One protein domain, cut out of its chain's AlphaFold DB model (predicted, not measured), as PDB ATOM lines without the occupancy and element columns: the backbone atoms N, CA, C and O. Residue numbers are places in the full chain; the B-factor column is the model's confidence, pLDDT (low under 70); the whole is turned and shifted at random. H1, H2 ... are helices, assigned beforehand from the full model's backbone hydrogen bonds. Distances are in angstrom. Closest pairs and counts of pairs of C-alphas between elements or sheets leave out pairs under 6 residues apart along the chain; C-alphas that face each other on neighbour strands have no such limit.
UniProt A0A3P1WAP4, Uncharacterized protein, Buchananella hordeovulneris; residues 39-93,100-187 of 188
ATOM      1  N   GLN A  39     192.149 179.704 112.469       90.00
ATOM      2  CA  GLN A  39     192.424 178.475 111.733       90.00
ATOM      3  C   GLN A  39     192.128 178.683 110.247       90.00
ATOM      4  O   GLN A  39     191.064 179.184 109.873       90.00
ATOM      5  N   ARG A  40     193.084 178.298 109.403       94.44
ATOM      6  CA  ARG A  40     193.033 178.494 107.956       94.44
ATOM      7  C   ARG A  40     193.903 177.460 107.254       94.44
ATOM      8  O   ARG A  40     194.961 177.097 107.761       94.44
ATOM      9  N   GLU A  41     193.483 177.026 106.072       96.06
ATOM     10  CA  GLU A  41     194.308 176.173 105.216       96.06
ATOM     11  C   GLU A  41     195.561 176.924 104.753       96.06
ATOM     12  O   GLU A  41     195.484 178.074 104.304       96.06
ATOM     13  N   LEU A  42     196.723 176.263 104.800       97.31
ATOM     14  CA  LEU A  42     197.996 176.877 104.410       97.31
ATOM     15  C   LEU A  42     197.961 177.419 102.973       97.31
ATOM     16  O   LEU A  42     198.454 178.514 102.711       97.31
ATOM     17  N   ALA A  43     197.307 176.703 102.053       96.88
ATOM     18  CA  ALA A  43     197.155 177.149 100.670       96.88
ATOM     19  C   ALA A  43     196.368 178.469 100.555       96.88
ATOM     20  O   ALA A  43     196.712 179.329  99.743       96.88
ATOM     21  N   ASP A  44     195.334 178.672 101.372       97.44
ATOM     22  CA  ASP A  44     194.544 179.906 101.335       97.44
ATOM     23  C   ASP A  44     195.290 181.078 101.964       97.44
ATOM     24  O   ASP A  44     195.137 182.214 101.509       97.44
ATOM     25  N   TRP A  45     196.094 180.817 102.996       98.31
ATOM     26  CA  TRP A  45     196.996 181.815 103.570       98.31
ATOM     27  C   TRP A  45     198.075 182.236 102.563       98.31
ATOM     28  O   TRP A  45     198.249 183.429 102.322       98.31
ATOM     29  N   LEU A  46     198.716 181.278 101.883       98.19
ATOM     30  CA  LEU A  46     199.712 181.543 100.837       98.19
ATOM     31  C   LEU A  46     199.133 182.380  99.683       98.19
ATOM     32  O   LEU A  46     199.779 183.316  99.214       98.19
ATOM     33  N   ARG A  47     197.893 182.107  99.252       98.12
ATOM     34  CA  ARG A  47     197.207 182.929  98.237       98.12
ATOM     35  C   ARG A  47     196.941 184.354  98.712       98.12
ATOM     36  O   ARG A  47     197.137 185.296  97.944       98.12
ATOM     37  N   ALA A  48     196.488 184.534  99.952       98.25
ATOM     38  CA  ALA A  48     196.296 185.871 100.517       98.25
ATOM     39  C   ALA A  48     197.625 186.634 100.590       98.25
ATOM     40  O   ALA A  48     197.701 187.781 100.146       98.25
ATOM     41  N   LEU A  49     198.684 185.968 101.056       98.56
ATOM     42  CA  LEU A  49     200.025 186.535 101.122       98.56
ATOM     43  C   LEU A  49     200.540 186.946  99.740       98.56
ATOM     44  O   LEU A  49     200.990 188.078  99.584       98.56
ATOM     45  N   ALA A  50     200.412 186.093  98.719       98.12
ATOM     46  CA  ALA A  50     200.786 186.449  97.347       98.12
ATOM     47  C   ALA A  50     200.047 187.709  96.864       98.12
ATOM     48  O   ALA A  50     200.652 188.597  96.255       98.12
ATOM     49  N   GLY A  51     198.754 187.824  97.190       97.75
ATOM     50  CA  GLY A  51     197.940 189.016  96.947       97.75
ATOM     51  C   GLY A  51     198.520 190.284  97.567       97.75
ATOM     52  O   GLY A  51     198.612 191.314  96.896       97.75
ATOM     53  N   LEU A  52     198.923 190.206  98.834       98.25
ATOM     54  CA  LEU A  52     199.513 191.321  99.571       98.25
ATOM     55  C   LEU A  52     200.904 191.688  99.038       98.25
ATOM     56  O   LEU A  52     201.166 192.865  98.801       98.25
ATOM     57  N   VAL A  53     201.765 190.702  98.768       97.44
ATOM     58  CA  VAL A  53     203.109 190.912  98.196       97.44
ATOM     59  C   VAL A  53     203.021 191.585  96.826       97.44
ATOM     60  O   VAL A  53     203.737 192.549  96.559       97.44
ATOM     61  N   THR A  54     202.094 191.136  95.977       95.69
ATOM     62  CA  THR A  54     201.884 191.695  94.631       95.69
ATOM     63  C   THR A  54     201.435 193.156  94.682       95.69
ATOM     64  O   THR A  54     201.885 193.977  93.883       95.69
ATOM     65  N   LYS A  55     200.549 193.495  95.628       95.50
ATOM     66  CA  LYS A  55     199.994 194.848  95.805       95.50
ATOM     67  C   LYS A  55     200.883 195.765  96.646       95.50
ATOM     68  O   LYS A  55     200.587 196.954  96.750       95.50
ATOM     69  N   SER A  56     201.932 195.225  97.262       95.44
ATOM     70  CA  SER A  56     202.820 195.984  98.131       95.44
ATOM     71  C   SER A  56     203.488 197.120  97.362       95.44
ATOM     72  O   SER A  56     204.091 196.910  96.307       95.44
ATOM     73  N   ALA A  57     203.405 198.327  97.919       92.69
ATOM     74  CA  ALA A  57     204.125 199.496  97.425       92.69
ATOM     75  C   ALA A  57     205.586 199.536  97.914       92.69
ATOM     76  O   ALA A  57     206.355 200.391  97.476       92.69
ATOM     77  N   HIS A  58     205.974 198.636  98.825       91.56
ATOM     78  CA  HIS A  58     207.331 198.587  99.352       91.56
ATOM     79  C   HIS A  58     208.290 198.076  98.279       91.56
ATOM     80  O   HIS A  58     208.184 196.941  97.818       91.56
ATOM     81  N   THR A  59     209.264 198.899  97.901       91.00
ATOM     82  CA  THR A  59     210.392 198.422  97.097       91.00
ATOM     83  C   THR A  59     211.312 197.568  97.965       91.00
ATOM     84  O   THR A  59     211.586 196.429  97.615       91.00
ATOM     85  N   GLU A  60     211.688 198.061  99.145       92.06
ATOM     86  CA  GLU A  60     212.551 197.369 100.108       92.06
ATOM     87  C   GLU A  60     211.824 197.279 101.460       92.06
ATOM     88  O   GLU A  60     211.889 198.219 102.253       92.06
ATOM     89  N   PRO A  61     211.053 196.207 101.717       95.50
ATOM     90  CA  PRO A  61     210.350 196.059 102.985       95.50
ATOM     91  C   PRO A  61     211.335 195.809 104.128       95.50
ATOM     92  O   PRO A  61     212.302 195.054 104.007       95.50
ATOM     93  N   THR A  62     211.062 196.420 105.271       93.94
ATOM     94  CA  THR A  62     211.728 196.069 106.522       93.94
ATOM     95  C   THR A  62     211.233 194.713 107.023       93.94
ATOM     96  O   THR A  62     210.201 194.200 106.590       93.94
ATOM     97  N   ARG A  63     211.932 194.145 108.010       90.94
ATOM     98  CA  ARG A  63     211.471 192.941 108.718       90.94
ATOM     99  C   ARG A  63     210.059 193.105 109.288       90.94
ATOM    100  O   ARG A  63     209.256 192.184 109.194       90.94
ATOM    101  N   TYR A  64     209.747 194.282 109.829       91.25
ATOM    102  CA  TYR A  64     208.415 194.579 110.349       91.25
ATOM    103  C   TYR A  64     207.370 194.641 109.233       91.25
ATOM    104  O   TYR A  64     206.282 194.110 109.411       91.25
ATOM    105  N   ASP A  65     207.695 195.206 108.066       95.31
ATOM    106  CA  ASP A  65     206.775 195.191 106.920       95.31
ATOM    107  C   ASP A  65     206.472 193.748 106.479       95.31
ATOM    108  O   ASP A  65     205.317 193.408 106.227       95.31
ATOM    109  N   ILE A  66     207.485 192.872 106.454       96.56
ATOM    110  CA  ILE A  66     207.300 191.440 106.172       96.56
ATOM    111  C   ILE A  66     206.415 190.770 107.230       96.56
ATOM    112  O   ILE A  66     205.459 190.088 106.866       96.56
ATOM    113  N   LEU A  67     206.675 190.995 108.522       94.56
ATOM    114  CA  LEU A  67     205.856 190.452 109.609       94.56
ATOM    115  C   LEU A  67     204.387 190.887 109.480       94.56
ATOM    116  O   LEU A  67     203.484 190.060 109.588       94.56
ATOM    117  N   GLN A  68     204.144 192.159 109.160       94.88
ATOM    118  CA  GLN A  68     202.796 192.692 108.957       94.88
ATOM    119  C   GLN A  68     202.095 192.061 107.748       94.88
ATOM    120  O   GLN A  68     200.890 191.823 107.801       94.88
ATOM    121  N   LEU A  69     202.822 191.749 106.667       97.81
ATOM    122  CA  LEU A  69     202.266 191.017 105.523       97.81
ATOM    123  C   LEU A  69     201.877 189.582 105.908       97.81
ATOM    124  O   LEU A  69     200.776 189.143 105.566       97.81
ATOM    125  N   LEU A  70     202.743 188.873 106.645       97.19
ATOM    126  CA  LEU A  70     202.474 187.518 107.147       97.19
ATOM    127  C   LEU A  70     201.249 187.505 108.073       97.19
ATOM    128  O   LEU A  70     200.371 186.648 107.922       97.19
ATOM    129  N   GLN A  71     201.154 188.488 108.977       96.12
ATOM    130  CA  GLN A  71     200.016 188.657 109.876       96.12
ATOM    131  C   GLN A  71     198.729 188.956 109.108       96.12
ATOM    132  O   GLN A  71     197.713 188.294 109.312       96.12
ATOM    133  N   ALA A  72     198.753 189.939 108.206       96.50
ATOM    134  CA  ALA A  72     197.569 190.360 107.467       96.50
ATOM    135  C   ALA A  72     197.003 189.224 106.597       96.50
ATOM    136  O   ALA A  72     195.783 189.086 106.465       96.50
ATOM    137  N   ALA A  73     197.870 188.363 106.055       97.75
ATOM    138  CA  ALA A  73     197.468 187.192 105.280       97.75
ATOM    139  C   ALA A  73     196.643 186.168 106.087       97.75
ATOM    140  O   ALA A  73     195.905 185.385 105.489       97.75
ATOM    141  N   LEU A  74     196.702 186.182 107.427       96.31
ATOM    142  CA  LEU A  74     195.867 185.316 108.271       96.31
ATOM    143  C   LEU A  74     194.376 185.645 108.119       96.31
ATOM    144  O   LEU A  74     193.542 184.743 108.150       96.31
ATOM    145  N   THR A  75     194.037 186.914 107.876       95.25
ATOM    146  CA  THR A  75     192.647 187.397 107.874       95.25
ATOM    147  C   THR A  75     192.140 187.874 106.517       95.25
ATOM    148  O   THR A  75     190.934 187.902 106.304       95.25
ATOM    149  N   VAL A  76     193.025 188.267 105.597       96.25
ATOM    150  CA  VAL A  76     192.628 188.747 104.262       96.25
ATOM    151  C   VAL A  76     192.195 187.581 103.371       96.25
ATOM    152  O   VAL A  76     192.786 186.502 103.422       96.25
ATOM    153  N   ASP A  77     191.186 187.789 102.528       95.56
ATOM    154  CA  ASP A  77     190.717 186.774 101.580       95.56
ATOM    155  C   ASP A  77     191.837 186.274 100.655       95.56
ATOM    156  O   ASP A  77     192.741 187.016 100.256       95.56
ATOM    157  N   ALA A  78     191.774 184.989 100.301       94.06
ATOM    158  CA  ALA A  78     192.691 184.399  99.335       94.06
ATOM    159  C   ALA A  78     192.593 185.141  97.993       94.06
ATOM    160  O   ALA A  78     191.502 185.324  97.449       94.06
ATOM    161  N   ALA A  79     193.733 185.567  97.448       90.50
ATOM    162  CA  ALA A  79     193.756 186.209  96.144       90.50
ATOM    163  C   ALA A  79     193.675 185.164  95.023       90.50
ATOM    164  O   ALA A  79     194.366 184.144  95.057       90.50
ATOM    165  N   ASP A  80     192.865 185.452  94.006       89.12
ATOM    166  CA  ASP A  80     192.866 184.710  92.747       89.12
ATOM    167  C   ASP A  80     193.942 185.303  91.829       89.12
ATOM    168  O   ASP A  80     193.714 186.285  91.118       89.12
ATOM    169  N   LEU A  81     195.162 184.778  91.945       82.81
ATOM    170  CA  LEU A  81     196.309 185.199  91.146       82.81
ATOM    171  C   LEU A  81     196.774 184.052  90.245       82.81
ATOM    172  O   LEU A  81     196.992 182.944  90.744       82.81
ATOM    173  N   PRO A  82     197.006 184.308  88.944       80.12
ATOM    174  CA  PRO A  82     197.683 183.352  88.086       80.12
ATOM    175  C   PRO A  82     199.167 183.330  88.465       80.12
ATOM    176  O   PRO A  82     199.940 184.192  88.053       80.12
ATOM    177  N   LEU A  83     199.554 182.364  89.293       76.88
ATOM    178  CA  LEU A  83     200.949 182.107  89.633       76.88
ATOM    179  C   LEU A  83     201.493 181.004  88.724       76.88
ATOM    180  O   LEU A  83     200.837 179.979  88.530       76.88
ATOM    181  N   GLU A  84     202.682 181.216  88.158       81.12
ATOM    182  CA  GLU A  84     203.340 180.203  87.333       81.12
ATOM    183  C   GLU A  84     203.751 179.004  88.189       81.12
ATOM    184  O   GLU A  84     204.443 179.138  89.197       81.12
ATOM    185  N   GLU A  85     203.314 177.811  87.793       82.44
ATOM    186  CA  GLU A  85     203.613 176.602  88.547       82.44
ATOM    187  C   GLU A  85     205.070 176.178  88.367       82.44
ATOM    188  O   GLU A  85     205.542 175.976  87.247       82.44
ATOM    189  N   ALA A  86     205.751 175.938  89.484       84.00
ATOM    190  CA  ALA A  86     207.084 175.355  89.509       84.00
ATOM    191  C   ALA A  86     207.066 173.992  90.218       84.00
ATOM    192  O   ALA A  86     206.277 173.749  91.132       84.00
ATOM    193  N   SER A  87     207.927 173.070  89.780       81.81
ATOM    194  CA  SER A  87     208.110 171.756  90.418       81.81
ATOM    195  C   SER A  87     209.210 171.739  91.479       81.81
ATOM    196  O   SER A  87     209.346 170.744  92.184       81.81
ATOM    197  N   ALA A  88     209.999 172.806  91.560       88.31
ATOM    198  CA  ALA A  88     211.098 172.979  92.496       88.31
ATOM    199  C   ALA A  88     211.057 174.408  93.060       88.31
ATOM    200  O   ALA A  88     210.577 175.308  92.356       88.31
ATOM    201  N   PRO A  89     211.542 174.622  94.295       86.81
ATOM    202  CA  PRO A  89     211.672 175.963  94.840       86.81
ATOM    203  C   PRO A  89     212.644 176.794  93.982       86.81
ATOM    204  O   PRO A  89     213.592 176.242  93.411       86.81
ATOM    205  N   PRO A  90     212.433 178.118  93.864       87.31
ATOM    206  CA  PRO A  90     213.442 179.016  93.318       87.31
ATOM    207  C   PRO A  90     214.747 178.937  94.113       87.31
ATOM    208  O   PRO A  90     214.737 178.633  95.302       87.31
ATOM    209  N   GLN A  91     215.855 179.305  93.475       86.38
ATOM    210  CA  GLN A  91     217.134 179.449  94.163       86.38
ATOM    211  C   GLN A  91     217.063 180.567  95.209       86.38
ATOM    212  O   GLN A  91     216.624 181.689  94.906       86.38
ATOM    213  N   LEU A  92     217.501 180.263  96.427       84.50
ATOM    214  CA  LEU A  92     217.400 181.159  97.567       84.50
ATOM    215  C   LEU A  92     218.687 181.971  97.758       84.50
ATOM    216  O   LEU A  92     219.755 181.615  97.255       84.50
ATOM    217  N   PRO A  93     218.607 183.111  98.466       78.50
ATOM    218  CA  PRO A  93     219.794 183.864  98.848       78.50
ATOM    219  C   PRO A  93     220.760 182.970  99.634       78.50
ATOM    220  O   PRO A  93     220.331 182.227 100.517       78.50
ATOM    221  N   VAL A 100     223.442 189.666  95.593       78.75
ATOM    222  CA  VAL A 100     222.280 190.454  96.035       78.75
ATOM    223  C   VAL A 100     221.436 190.798  94.813       78.75
ATOM    224  O   VAL A 100     221.913 191.464  93.890       78.75
ATOM    225  N   LEU A 101     220.184 190.336  94.787       84.75
ATOM    226  CA  LEU A 101     219.279 190.650  93.685       84.75
ATOM    227  C   LEU A 101     218.701 192.065  93.817       84.75
ATOM    228  O   LEU A 101     218.458 192.539  94.927       84.75
ATOM    229  N   PRO A 102     218.387 192.732  92.691       92.00
ATOM    230  CA  PRO A 102     217.533 193.911  92.707       92.00
ATOM    231  C   PRO A 102     216.200 193.617  93.402       92.00
ATOM    232  O   PRO A 102     215.627 192.542  93.213       92.00
ATOM    233  N   ALA A 103     215.669 194.597  94.131       92.12
ATOM    234  CA  ALA A 103     214.471 194.447  94.956       92.12
ATOM    235  C   ALA A 103     213.271 193.807  94.230       92.12
ATOM    236  O   ALA A 103     212.612 192.930  94.781       92.12
ATOM    237  N   GLU A 104     213.019 194.185  92.973       93.81
ATOM    238  CA  GLU A 104     211.944 193.578  92.181       93.81
ATOM    239  C   GLU A 104     212.192 192.090  91.911       93.81
ATOM    240  O   GLU A 104     211.276 191.284  92.015       93.81
ATOM    241  N   GLN A 105     213.429 191.700  91.607       93.62
ATOM    242  CA  GLN A 105     213.764 190.296  91.364       93.62
ATOM    243  C   GLN A 105     213.692 189.477  92.659       93.62
ATOM    244  O   GLN A 105     213.188 188.358  92.636       93.62
ATOM    245  N   ALA A 106     214.102 190.046  93.796       94.19
ATOM    246  CA  ALA A 106     213.907 189.436  95.113       94.19
ATOM    247  C   ALA A 106     212.408 189.265  95.446       94.19
ATOM    248  O   ALA A 106     211.990 188.224  95.955       94.19
ATOM    249  N   ARG A 107     211.562 190.239  95.080       95.88
ATOM    250  CA  ARG A 107     210.100 190.119  95.202       95.88
ATOM    251  C   ARG A 107     209.545 188.991  94.335       95.88
ATOM    252  O   ARG A 107     208.747 188.191  94.817       95.88
ATOM    253  N   GLN A 108     209.987 188.900  93.080       94.44
ATOM    254  CA  GLN A 108     209.595 187.812  92.178       94.44
ATOM    255  C   GLN A 108     210.071 186.448  92.683       94.44
ATOM    256  O   GLN A 108     209.339 185.470  92.565       94.44
ATOM    257  N   ARG A 109     211.247 186.373  93.319       94.44
ATOM    258  CA  ARG A 109     211.715 185.159  93.997       94.44
ATOM    259  C   ARG A 109     210.754 184.745  95.112       94.44
ATOM    260  O   ARG A 109     210.323 183.597  95.120       94.44
ATOM    261  N   ALA A 110     210.375 185.658  96.009       95.94
ATOM    262  CA  ALA A 110     209.420 185.350  97.078       95.94
ATOM    263  C   ALA A 110     208.064 184.869  96.523       95.94
ATOM    264  O   ALA A 110     207.521 183.870  96.992       95.94
ATOM    265  N   LEU A 111     207.548 185.519  95.473       96.38
ATOM    266  CA  LEU A 111     206.339 185.068  94.769       96.38
ATOM    267  C   LEU A 111     206.519 183.686  94.126       96.38
ATOM    268  O   LEU A 111     205.608 182.863  94.185       96.38
ATOM    269  N   GLY A 112     207.695 183.406  93.564       96.00
ATOM    270  CA  GLY A 112     208.053 182.100  93.017       96.00
ATOM    271  C   GLY A 112     208.060 180.993  94.073       96.00
ATOM    272  O   GLY A 112     207.585 179.894  93.795       96.00
ATOM    273  N   VAL A 113     208.524 181.279  95.297       97.12
ATOM    274  CA  VAL A 113     208.457 180.328  96.423       97.12
ATOM    275  C   VAL A 113     206.996 180.009  96.744       97.12
ATOM    276  O   VAL A 113     206.632 178.837  96.823       97.12
ATOM    277  N   ILE A 114     206.136 181.030  96.843       97.81
ATOM    278  CA  ILE A 114     204.698 180.837  97.089       97.81
ATOM    279  C   ILE A 114     204.056 180.003  95.969       97.81
ATOM    280  O   ILE A 114     203.302 179.067  96.241       97.81
ATOM    281  N   ALA A 115     204.362 180.319  94.712       96.62
ATOM    282  CA  ALA A 115     203.823 179.629  93.545       96.62
ATOM    283  C   ALA A 115     204.206 178.139  93.516       96.62
ATOM    284  O   ALA A 115     203.341 177.276  93.332       96.62
ATOM    285  N   PHE A 116     205.481 177.834  93.767       96.81
ATOM    286  CA  PHE A 116     205.981 176.471  93.939       96.81
ATOM    287  C   PHE A 116     205.218 175.737  95.052       96.81
ATOM    288  O   PHE A 116     204.661 174.661  94.828       96.81
ATOM    289  N   GLN A 117     205.148 176.339  96.239       97.56
ATOM    290  CA  GLN A 117     204.533 175.727  97.411       97.56
ATOM    291  C   GLN A 117     203.041 175.435  97.201       97.56
ATOM    292  O   GLN A 117     202.566 174.354  97.545       97.56
ATOM    293  N   LEU A 118     202.305 176.344  96.555       96.88
ATOM    294  CA  LEU A 118     200.907 176.128  96.174       96.88
ATOM    295  C   LEU A 118     200.741 174.961  95.192       96.88
ATOM    296  O   LEU A 118     199.837 174.134  95.358       96.88
ATOM    297  N   ALA A 119     201.603 174.881  94.176       95.38
ATOM    298  CA  ALA A 119     201.577 173.789  93.209       95.38
ATOM    299  C   ALA A 119     201.868 172.438  93.879       95.38
ATOM    300  O   ALA A 119     201.261 171.425  93.514       95.38
ATOM    301  N   ASP A 120     202.760 172.415  94.867       96.38
ATOM    302  CA  ASP A 120     203.164 171.194  95.554       96.38
ATOM    303  C   ASP A 120     202.151 170.735  96.615       96.38
ATOM    304  O   ASP A 120     201.794 169.556  96.650       96.38
ATOM    305  N   LEU A 121     201.558 171.665  97.375       96.00
ATOM    306  CA  LEU A 121     200.425 171.386  98.268       96.00
ATOM    307  C   LEU A 121     199.249 170.760  97.514       96.00
ATOM    308  O   LEU A 121     198.632 169.810  97.996       96.00
ATOM    309  N   ARG A 122     198.960 171.225  96.292       94.94
ATOM    310  CA  ARG A 122     197.918 170.623  95.447       94.94
ATOM    311  C   ARG A 122     198.241 169.172  95.077       94.94
ATOM    312  O   ARG A 122     197.335 168.342  95.012       94.94
ATOM    313  N   LYS A 123     199.515 168.849  94.839       95.06
ATOM    314  CA  LYS A 123     199.956 167.477  94.531       95.06
ATOM    315  C   LYS A 123     199.896 166.582  95.768       95.06
ATOM    316  O   LYS A 123     199.451 165.444  95.651       95.06
ATOM    317  N   LEU A 124     200.260 167.100  96.940       95.50
ATOM    318  CA  LEU A 124     200.082 166.418  98.228       95.50
ATOM    319  C   LEU A 124     198.602 166.138  98.526       95.50
ATOM    320  O   LEU A 124     198.252 165.035  98.942       95.50
ATOM    321  N   ALA A 125     197.716 167.102  98.251       95.25
ATOM    322  CA  ALA A 125     196.273 166.918  98.380       95.25
ATOM    323  C   ALA A 125     195.762 165.815  97.442       95.25
ATOM    324  O   ALA A 125     195.060 164.907  97.878       95.25
ATOM    325  N   ALA A 126     196.167 165.850  96.168       95.56
ATOM    326  CA  ALA A 126     195.789 164.841  95.179       95.56
ATOM    327  C   ALA A 126     196.336 163.438  95.507       95.56
ATOM    328  O   ALA A 126     195.698 162.441  95.174       95.56
ATOM    329  N   ALA A 127     197.491 163.357  96.172       94.31
ATOM    330  CA  ALA A 127     198.077 162.111  96.663       94.31
ATOM    331  C   ALA A 127     197.455 161.618  97.985       94.31
ATOM    332  O   ALA A 127     197.755 160.507  98.417       94.31
ATOM    333  N   GLY A 128     196.606 162.423  98.634       93.44
ATOM    334  CA  GLY A 128     195.964 162.089  99.907       93.44
ATOM    335  C   GLY A 128     196.865 162.220 101.140       93.44
ATOM    336  O   GLY A 128     196.435 161.860 102.231       93.44
ATOM    337  N   THR A 129     198.085 162.746 101.003       93.31
ATOM    338  CA  THR A 129     199.049 162.869 102.111       93.31
ATOM    339  C   THR A 129     198.944 164.197 102.859       93.31
ATOM    340  O   THR A 129     199.404 164.298 103.993       93.31
ATOM    341  N   LEU A 130     198.287 165.208 102.276       92.12
ATOM    342  CA  LEU A 130     198.148 166.535 102.892       92.12
ATOM    343  C   LEU A 130     197.395 166.518 104.233       92.12
ATOM    344  O   LEU A 130     197.667 167.338 105.104       92.12
ATOM    345  N   HIS A 131     196.452 165.592 104.406       89.94
ATOM    346  CA  HIS A 131     195.644 165.473 105.624       89.94
ATOM    347  C   HIS A 131     195.991 164.229 106.447       89.94
ATOM    348  O   HIS A 131     195.244 163.873 107.359       89.94
ATOM    349  N   ASP A 132     197.121 163.575 106.154       90.31
ATOM    350  CA  ASP A 132     197.613 162.474 106.975       90.31
ATOM    351  C   ASP A 132     197.863 162.985 108.415       90.31
ATOM    352  O   ASP A 132     198.519 164.023 108.593       90.31
ATOM    353  N   PRO A 133     197.334 162.323 109.463       89.56
ATOM    354  CA  PRO A 133     197.606 162.683 110.856       89.56
ATOM    355  C   PRO A 133     199.096 162.657 111.228       89.56
ATOM    356  O   PRO A 133     199.505 163.349 112.156       89.56
ATOM    357  N   HIS A 134     199.906 161.883 110.505       88.94
ATOM    358  CA  HIS A 134     201.343 161.715 110.714       88.94
ATOM    359  C   HIS A 134     202.201 162.633 109.835       88.94
ATOM    360  O   HIS A 134     203.425 162.541 109.882       88.94
ATOM    361  N   ARG A 135     201.597 163.547 109.062       90.00
ATOM    362  CA  ARG A 135     202.331 164.428 108.134       90.00
ATOM    363  C   ARG A 135     203.405 165.301 108.792       90.00
ATOM    364  O   ARG A 135     204.356 165.696 108.133       90.00
ATOM    365  N   PHE A 136     203.279 165.572 110.089       85.25
ATOM    366  CA  PHE A 136     204.233 166.388 110.841       85.25
ATOM    367  C   PHE A 136     205.574 165.683 111.112       85.25
ATOM    368  O   PHE A 136     206.509 166.336 111.544       85.25
ATOM    369  N   PHE A 137     205.707 164.383 110.811       88.88
ATOM    370  CA  PHE A 137     207.000 163.675 110.817       88.88
ATOM    371  C   PHE A 137     207.800 163.848 109.513       88.88
ATOM    372  O   PHE A 137     208.781 163.141 109.286       88.88
ATOM    373  N   GLY A 138     207.352 164.743 108.634       92.31
ATOM    374  CA  GLY A 138     207.933 164.944 107.317       92.31
ATOM    375  C   GLY A 138     207.215 164.139 106.238       92.31
ATOM    376  O   GLY A 138     207.037 162.923 106.331       92.31
ATOM    377  N   VAL A 139     206.831 164.821 105.162       94.50
ATOM    378  CA  VAL A 139     206.264 164.215 103.952       94.50
ATOM    379  C   VAL A 139     207.121 164.581 102.753       94.50
ATOM    380  O   VAL A 139     207.508 165.733 102.585       94.50
ATOM    381  N   VAL A 140     207.370 163.609 101.878       95.00
ATOM    382  CA  VAL A 140     207.920 163.863 100.544       95.00
ATOM    383  C   VAL A 140     206.761 163.985  99.565       95.00
ATOM    384  O   VAL A 140     205.949 163.068  99.426       95.00
ATOM    385  N   SER A 141     206.664 165.123  98.888       94.00
ATOM    386  CA  SER A 141     205.652 165.343  97.865       94.00
ATOM    387  C   SER A 141     205.921 164.500  96.613       94.00
ATOM    388  O   SER A 141     207.045 164.043  96.390       94.00
ATOM    389  N   PRO A 142     204.926 164.314  95.725       93.81
ATOM    390  CA  PRO A 142     205.128 163.600  94.461       93.81
ATOM    391  C   PRO A 142     206.209 164.200  93.545       93.81
ATOM    392  O   PRO A 142     206.636 163.545  92.598       93.81
ATOM    393  N   THR A 143     206.636 165.441  93.793       92.56
ATOM    394  CA  THR A 143     207.739 166.097  93.072       92.56
ATOM    395  C   THR A 143     209.105 165.889  93.730       92.56
ATOM    396  O   THR A 143     210.106 166.333  93.177       92.56
ATOM    397  N   GLY A 144     209.162 165.189  94.866       94.44
ATOM    398  CA  GLY A 144     210.392 164.906  95.603       94.44
ATOM    399  C   GLY A 144     210.765 165.958  96.650       94.44
ATOM    400  O   GLY A 144     211.888 165.925  97.143       94.44
ATOM    401  N   ASN A 145     209.861 166.880  97.003       95.12
ATOM    402  CA  ASN A 145     210.142 167.956  97.956       95.12
ATOM    403  C   ASN A 145     209.647 167.618  99.371       95.12
ATOM    404  O   ASN A 145     208.545 167.101  99.537       95.12
ATOM    405  N   PHE A 146     210.446 167.932 100.394       94.44
ATOM    406  CA  PHE A 146     210.107 167.686 101.803       94.44
ATOM    407  C   PHE A 146     209.162 168.743 102.392       94.44
ATOM    408  O   PHE A 146     209.244 169.916 102.046       94.44
ATOM    409  N   TRP A 147     208.289 168.344 103.308       97.00
ATOM    410  CA  TRP A 147     207.351 169.223 104.003       97.00
ATOM    411  C   TRP A 147     207.178 168.784 105.451       97.00
ATOM    412  O   TRP A 147     206.880 167.613 105.679       97.00
ATOM    413  N   TYR A 148     207.277 169.718 106.394       96.00
ATOM    414  CA  TYR A 148     207.005 169.470 107.816       96.00
ATOM    415  C   TYR A 148     205.785 170.248 108.324       96.00
ATOM    416  O   TYR A 148     204.998 169.721 109.112       96.00
ATOM    417  N   ASN A 149     205.553 171.458 107.804       96.50
ATOM    418  CA  ASN A 149     204.536 172.363 108.338       96.50
ATOM    419  C   ASN A 149     203.375 172.579 107.364       96.50
ATOM    420  O   ASN A 149     203.557 172.918 106.194       96.50
ATOM    421  N   PHE A 150     202.155 172.398 107.874       96.00
ATOM    422  CA  PHE A 150     200.930 172.343 107.065       96.00
ATOM    423  C   PHE A 150     199.817 173.274 107.555       96.00
ATOM    424  O   PHE A 150     198.737 173.302 106.967       96.00
ATOM    425  N   THR A 151     200.058 174.025 108.627       95.12
ATOM    426  CA  THR A 151     199.170 175.089 109.111       95.12
ATOM    427  C   THR A 151     199.916 176.421 109.032       95.12
ATOM    428  O   THR A 151     201.138 176.420 109.184       95.12
ATOM    429  N   PRO A 152     199.231 177.558 108.813       97.00
ATOM    430  CA  PRO A 152     199.879 178.870 108.824       97.00
ATOM    431  C   PRO A 152     200.662 179.141 110.111       97.00
ATOM    432  O   PRO A 152     201.747 179.701 110.049       97.00
ATOM    433  N   GLU A 153     200.142 178.707 111.262       95.31
ATOM    434  CA  GLU A 153     200.794 178.865 112.566       95.31
ATOM    435  C   GLU A 153     202.162 178.172 112.610       95.31
ATOM    436  O   GLU A 153     203.178 178.853 112.736       95.31
ATOM    437  N   ALA A 154     202.196 176.848 112.409       94.19
ATOM    438  CA  ALA A 154     203.441 176.081 112.419       94.19
ATOM    439  C   ALA A 154     204.401 176.561 111.322       94.19
ATOM    440  O   ALA A 154     205.596 176.700 111.539       94.19
ATOM    441  N   PHE A 155     203.868 176.882 110.142       97.31
ATOM    442  CA  PHE A 155     204.664 177.349 109.014       97.31
ATOM    443  C   PHE A 155     205.363 178.687 109.309       97.31
ATOM    444  O   PHE A 155     206.553 178.846 109.037       97.31
ATOM    445  N   ILE A 156     204.652 179.665 109.876       97.12
ATOM    446  CA  ILE A 156     205.235 180.968 110.215       97.12
ATOM    447  C   ILE A 156     206.228 180.823 111.376       97.12
ATOM    448  O   ILE A 156     207.313 181.404 111.315       97.12
ATOM    449  N   GLU A 157     205.879 180.057 112.412       95.00
ATOM    450  CA  GLU A 157     206.729 179.850 113.590       95.00
ATOM    451  C   GLU A 157     208.035 179.126 113.234       95.00
ATOM    452  O   GLU A 157     209.111 179.648 113.532       95.00
ATOM    453  N   CYS A 158     207.964 177.987 112.538       95.44
ATOM    454  CA  CYS A 158     209.146 177.232 112.115       95.44
ATOM    455  C   CYS A 158     209.996 178.018 111.112       95.44
ATOM    456  O   CYS A 158     211.220 177.932 111.134       95.44
ATOM    457  N   GLY A 159     209.377 178.857 110.278       95.75
ATOM    458  CA  GLY A 159     210.121 179.759 109.409       95.75
ATOM    459  C   GLY A 159     210.950 180.796 110.175       95.75
ATOM    460  O   GLY A 159     212.088 181.072 109.799       95.75
ATOM    461  N   ALA A 160     210.422 181.324 111.284       93.81
ATOM    462  CA  ALA A 160     211.167 182.225 112.161       93.81
ATOM    463  C   ALA A 160     212.266 181.488 112.940       93.81
ATOM    464  O   ALA A 160     213.372 182.010 113.065       93.81
ATOM    465  N   ALA A 161     211.980 180.274 113.424       92.00
ATOM    466  CA  ALA A 161     212.964 179.429 114.101       92.00
ATOM    467  C   ALA A 161     214.137 179.073 113.173       92.00
ATOM    468  O   ALA A 161     215.291 179.276 113.538       92.00
ATOM    469  N   GLY A 162     213.858 178.657 111.934       92.50
ATOM    470  CA  GLY A 162     214.892 178.334 110.951       92.50
ATOM    471  C   GLY A 162     215.782 179.520 110.581       92.50
ATOM    472  O   GLY A 162     216.989 179.351 110.416       92.50
ATOM    473  N   LEU A 163     215.230 180.736 110.511       90.94
ATOM    474  CA  LEU A 163     216.027 181.955 110.320       90.94
ATOM    475  C   LEU A 163     216.973 182.227 111.500       90.94
ATOM    476  O   LEU A 163     218.121 182.609 111.270       90.94
ATOM    477  N   ALA A 164     216.500 182.028 112.734       87.88
ATOM    478  CA  ALA A 164     217.293 182.211 113.949       87.88
ATOM    479  C   ALA A 164     218.430 181.182 114.047       87.88
ATOM    480  O   ALA A 164     219.584 181.548 114.254       87.88
ATOM    481  N   ASP A 165     218.123 179.908 113.810       88.69
ATOM    482  CA  ASP A 165     219.081 178.806 113.930       88.69
ATOM    483  C   ASP A 165     220.164 178.806 112.849       88.69
ATOM    484  O   ASP A 165     221.256 178.274 113.054       88.69
ATOM    485  N   THR A 166     219.872 179.395 111.690       85.44
ATOM    486  CA  THR A 166     220.827 179.488 110.578       85.44
ATOM    487  C   THR A 166     221.615 180.798 110.556       85.44
ATOM    488  O   THR A 166     222.405 180.995 109.635       85.44
ATOM    489  N   ASP A 167     221.429 181.670 111.555       81.00
ATOM    490  CA  ASP A 167     222.031 183.012 111.629       81.00
ATOM    491  C   ASP A 167     221.736 183.850 110.368       81.00
ATOM    492  O   ASP A 167     222.587 184.555 109.834       81.00
ATOM    493  N   ARG A 168     220.507 183.718 109.844       80.88
ATOM    494  CA  ARG A 168     220.024 184.411 108.631       80.88
ATOM    495  C   ARG A 168     219.021 185.512 108.939       80.88
ATOM    496  O   ARG A 168     218.442 186.088 108.013       80.88
ATOM    497  N   GLU A 169     218.804 185.820 110.219       74.12
ATOM    498  CA  GLU A 169     217.928 186.914 110.647       74.12
ATOM    499  C   GLU A 169     218.377 188.268 110.072       74.12
ATOM    500  O   GLU A 169     217.550 189.162 109.892       74.12
ATOM    501  N   ASP A 170     219.662 188.437 109.761       79.94
ATOM    502  CA  ASP A 170     220.227 189.636 109.136       79.94
ATOM    503  C   ASP A 170     219.768 189.857 107.680       79.94
ATOM    504  O   ASP A 170     219.894 190.971 107.159       79.94
ATOM    505  N   THR A 171     219.168 188.843 107.043       86.56
ATOM    506  CA  THR A 171     218.575 188.977 105.710       86.56
ATOM    507  C   THR A 171     217.471 190.040 105.729       86.56
ATOM    508  O   THR A 171     216.631 190.095 106.629       86.56
ATOM    509  N   ALA A 172     217.452 190.892 104.705       88.69
ATOM    510  CA  ALA A 172     216.527 192.013 104.595       88.69
ATOM    511  C   ALA A 172     215.664 191.935 103.328       88.69
ATOM    512  O   ALA A 172     215.920 191.155 102.409       88.69
ATOM    513  N   GLY A 173     214.642 192.790 103.262       93.81
ATOM    514  CA  GLY A 173     213.831 192.953 102.062       93.81
ATOM    515  C   GLY A 173     212.997 191.722 101.721       93.81
ATOM    516  O   GLY A 173     212.591 190.938 102.575       93.81
ATOM    517  N   TRP A 174     212.732 191.553 100.431       96.31
ATOM    518  CA  TRP A 174     211.963 190.417  99.923       96.31
ATOM    519  C   TRP A 174     212.694 189.077 100.046       96.31
ATOM    520  O   TRP A 174     212.049 188.032 100.098       96.31
ATOM    521  N   ASP A 175     214.019 189.106 100.150       93.94
ATOM    522  CA  ASP A 175     214.836 187.911 100.350       93.94
ATOM    523  C   ASP A 175     214.641 187.301 101.739       93.94
ATOM    524  O   ASP A 175     214.623 186.077 101.868       93.94
ATOM    525  N   LEU A 176     214.370 188.133 102.750       94.69
ATOM    526  CA  LEU A 176     213.927 187.656 104.057       94.69
ATOM    527  C   LEU A 176     212.630 186.852 103.930       94.69
ATOM    528  O   LEU A 176     212.523 185.770 104.498       94.69
ATOM    529  N   LEU A 177     211.652 187.357 103.171       97.06
ATOM    530  CA  LEU A 177     210.388 186.652 102.970       97.06
ATOM    531  C   LEU A 177     210.599 185.322 102.238       97.06
ATOM    532  O   LEU A 177     210.041 184.315 102.655       97.06
ATOM    533  N   ALA A 178     211.414 185.297 101.180       96.06
ATOM    534  CA  ALA A 178     211.703 184.064 100.448       96.06
ATOM    535  C   ALA A 178     212.322 182.984 101.356       96.06
ATOM    536  O   ALA A 178     211.873 181.838 101.328       96.06
ATOM    537  N   LEU A 179     213.299 183.354 102.194       95.00
ATOM    538  CA  LEU A 179     213.908 182.436 103.163       95.00
ATOM    539  C   LEU A 179     212.921 181.991 104.238       95.00
ATOM    540  O   LEU A 179     212.846 180.803 104.533       95.00
ATOM    541  N   TRP A 180     212.140 182.921 104.795       96.62
ATOM    542  CA  TRP A 180     211.133 182.599 105.805       96.62
ATOM    543  C   TRP A 180     210.147 181.563 105.271       96.62
ATOM    544  O   TRP A 180     209.872 180.571 105.938       96.62
ATOM    545  N   LEU A 181     209.645 181.751 104.049       97.81
ATOM    546  CA  LEU A 181     208.719 180.810 103.423       97.81
ATOM    547  C   LEU A 181     209.352 179.433 103.202       97.81
ATOM    548  O   LEU A 181     208.676 178.419 103.364       97.81
ATOM    549  N   GLU A 182     210.631 179.367 102.841       96.69
ATOM    550  CA  GLU A 182     211.290 178.074 102.669       96.69
ATOM    551  C   GLU A 182     211.527 177.365 104.004       96.69
ATOM    552  O   GLU A 182     211.183 176.190 104.143       96.69
ATOM    553  N   PHE A 183     212.045 178.069 105.012       96.31
ATOM    554  CA  PHE A 183     212.178 177.503 106.355       96.31
ATOM    555  C   PHE A 183     210.819 177.115 106.929       96.31
ATOM    556  O   PHE A 183     210.698 176.065 107.548       96.31
ATOM    557  N   GLY A 184     209.772 177.882 106.627       97.19
ATOM    558  CA  GLY A 184     208.409 177.542 107.001       97.19
ATOM    559  C   GLY A 184     207.963 176.199 106.439       97.19
ATOM    560  O   GLY A 184     207.209 175.495 107.093       97.19
ATOM    561  N   ARG A 185     208.477 175.766 105.284       96.69
ATOM    562  CA  ARG A 185     208.219 174.429 104.733       96.69
ATOM    563  C   ARG A 185     209.114 173.342 105.342       96.69
ATOM    564  O   ARG A 185     208.638 172.221 105.539       96.69
ATOM    565  N   LEU A 186     210.396 173.649 105.551       94.94
ATOM    566  CA  LEU A 186     211.466 172.665 105.770       94.94
ATOM    567  C   LEU A 186     211.925 172.481 107.219       94.94
ATOM    568  O   LEU A 186     212.494 171.435 107.513       94.94
ATOM    569  N   TYR A 187     211.764 173.485 108.073       92.75
ATOM    570  CA  TYR A 187     212.266 173.443 109.443       92.75
ATOM    571  C   TYR A 187     211.292 172.656 110.335       92.75
ATOM    572  O   TYR A 187     210.081 172.887 110.267       92.75
TER     573      TYR A 187
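This is residues 39 to 93 and 100 to 187 of the 188 residues of an uncharacterized protein of Buchananella hordeovulneris (UniProt A0A3P1WAP4). A long helix, H3, has two shorter helices, H1 and H5, packed along it at small angles, and two more, H2 and H4, cross over the side of H1 and H5 that is turned away from H3. H2 bridges H1 and H5, while H4 crosses the later part of H5; the unnamed stretch of residues 76 to 93 wraps round the outside of H1 and H3, and the stretch of residues 127 to 151 folds back from the far end of H3 toward H4. The printed part has 143 residues with five named helices, H1 to H5 in chain order, and no named strand, so its class is all helix. It is compact, with a radius of gyration of the C-alphas of 14.1 A, and rounded, with spans of 39 by 34 by 27 A.

The printed part begins at Gln 39, with its C-alpha at (192.424, 178.475, 111.733). H1 holds residues 42 to 55, beginning with C-alpha 42 at (197.996, 176.877, 104.410), and is 20.0 A long from first to last C-alpha. H2 holds residues 63 to 75 and measures 19.6 A. H3, residues 103 to 126, is the longest helix at 35.0 A, from C-alpha 103 at (214.471, 194.447, 94.956) to C-alpha 126 at (195.789, 164.841, 95.179). H4, residues 152 to 165, measures 19.9 A. H5, residues 173 to 186, measures 20.8 A and ends with C-alpha 186 at (211.466, 172.665, 105.770).

H5 is the hub, touching H2, H3 and H4. It touches H3 at a shallow tilt of 21 degrees, the two running the same way; H3 does this with residues 103 to 114 alone, and the closest C-alphas, those of Ala 110 and Ala 178, are 4.3 A apart. With its residues 179 to 185 alone H5 touches H4, where the C-alphas of Gly 159 and Gly 184 come closest at 3.7 A; the lines stand about perpendicular at 73 degrees, only just past steep. H5 also touches H2, with residues 173 to 177 alone meeting residues 63 to 66 alone, at a steep tilt of 55 degrees, the same way; the closest C-alphas are those of Ile 66 and Leu 177, 6.5 A apart. H2 touches H1 with residues 69 to 74 alone, at a steep tilt of 54 degrees, opposite ways, and the closest C-alphas, those of Leu 49 and Ala 73, are 4.9 A apart. H1 touches H3 at a shallow tilt of 22 degrees, opposite ways, with the C-alphas of Ala 43 and Leu 118 closest at 5.9 A. H1 and H4 are close but not clearly touching, their closest C-alphas being those of Leu 42 and Pro 152, 5.2 A apart. H1 and H5 are apart. In H1, H3 and H4 every O i to N i+4 pair is within hydrogen-bond range; in H2 7 of 9 are, and in H5 9 of 10.

The two C-alphas farthest apart, those of Pro 102 and Pro 133, are 41.3 A apart. Residues 94 to 99 are not printed, and C-alphas 93 and 100 are 7.6 A apart across this cut, which falls in the link from H2 to H3. The link from H3 to H4 is long, with 25 residues, and in it residues 139 to 140 pair antiparallel with residues 146 to 147. The links from H1 to H2 and from H4 to H5 are short, with 7 residues each. The mean pLDDT of the printed part is 92.9, and no printed residue is under 70.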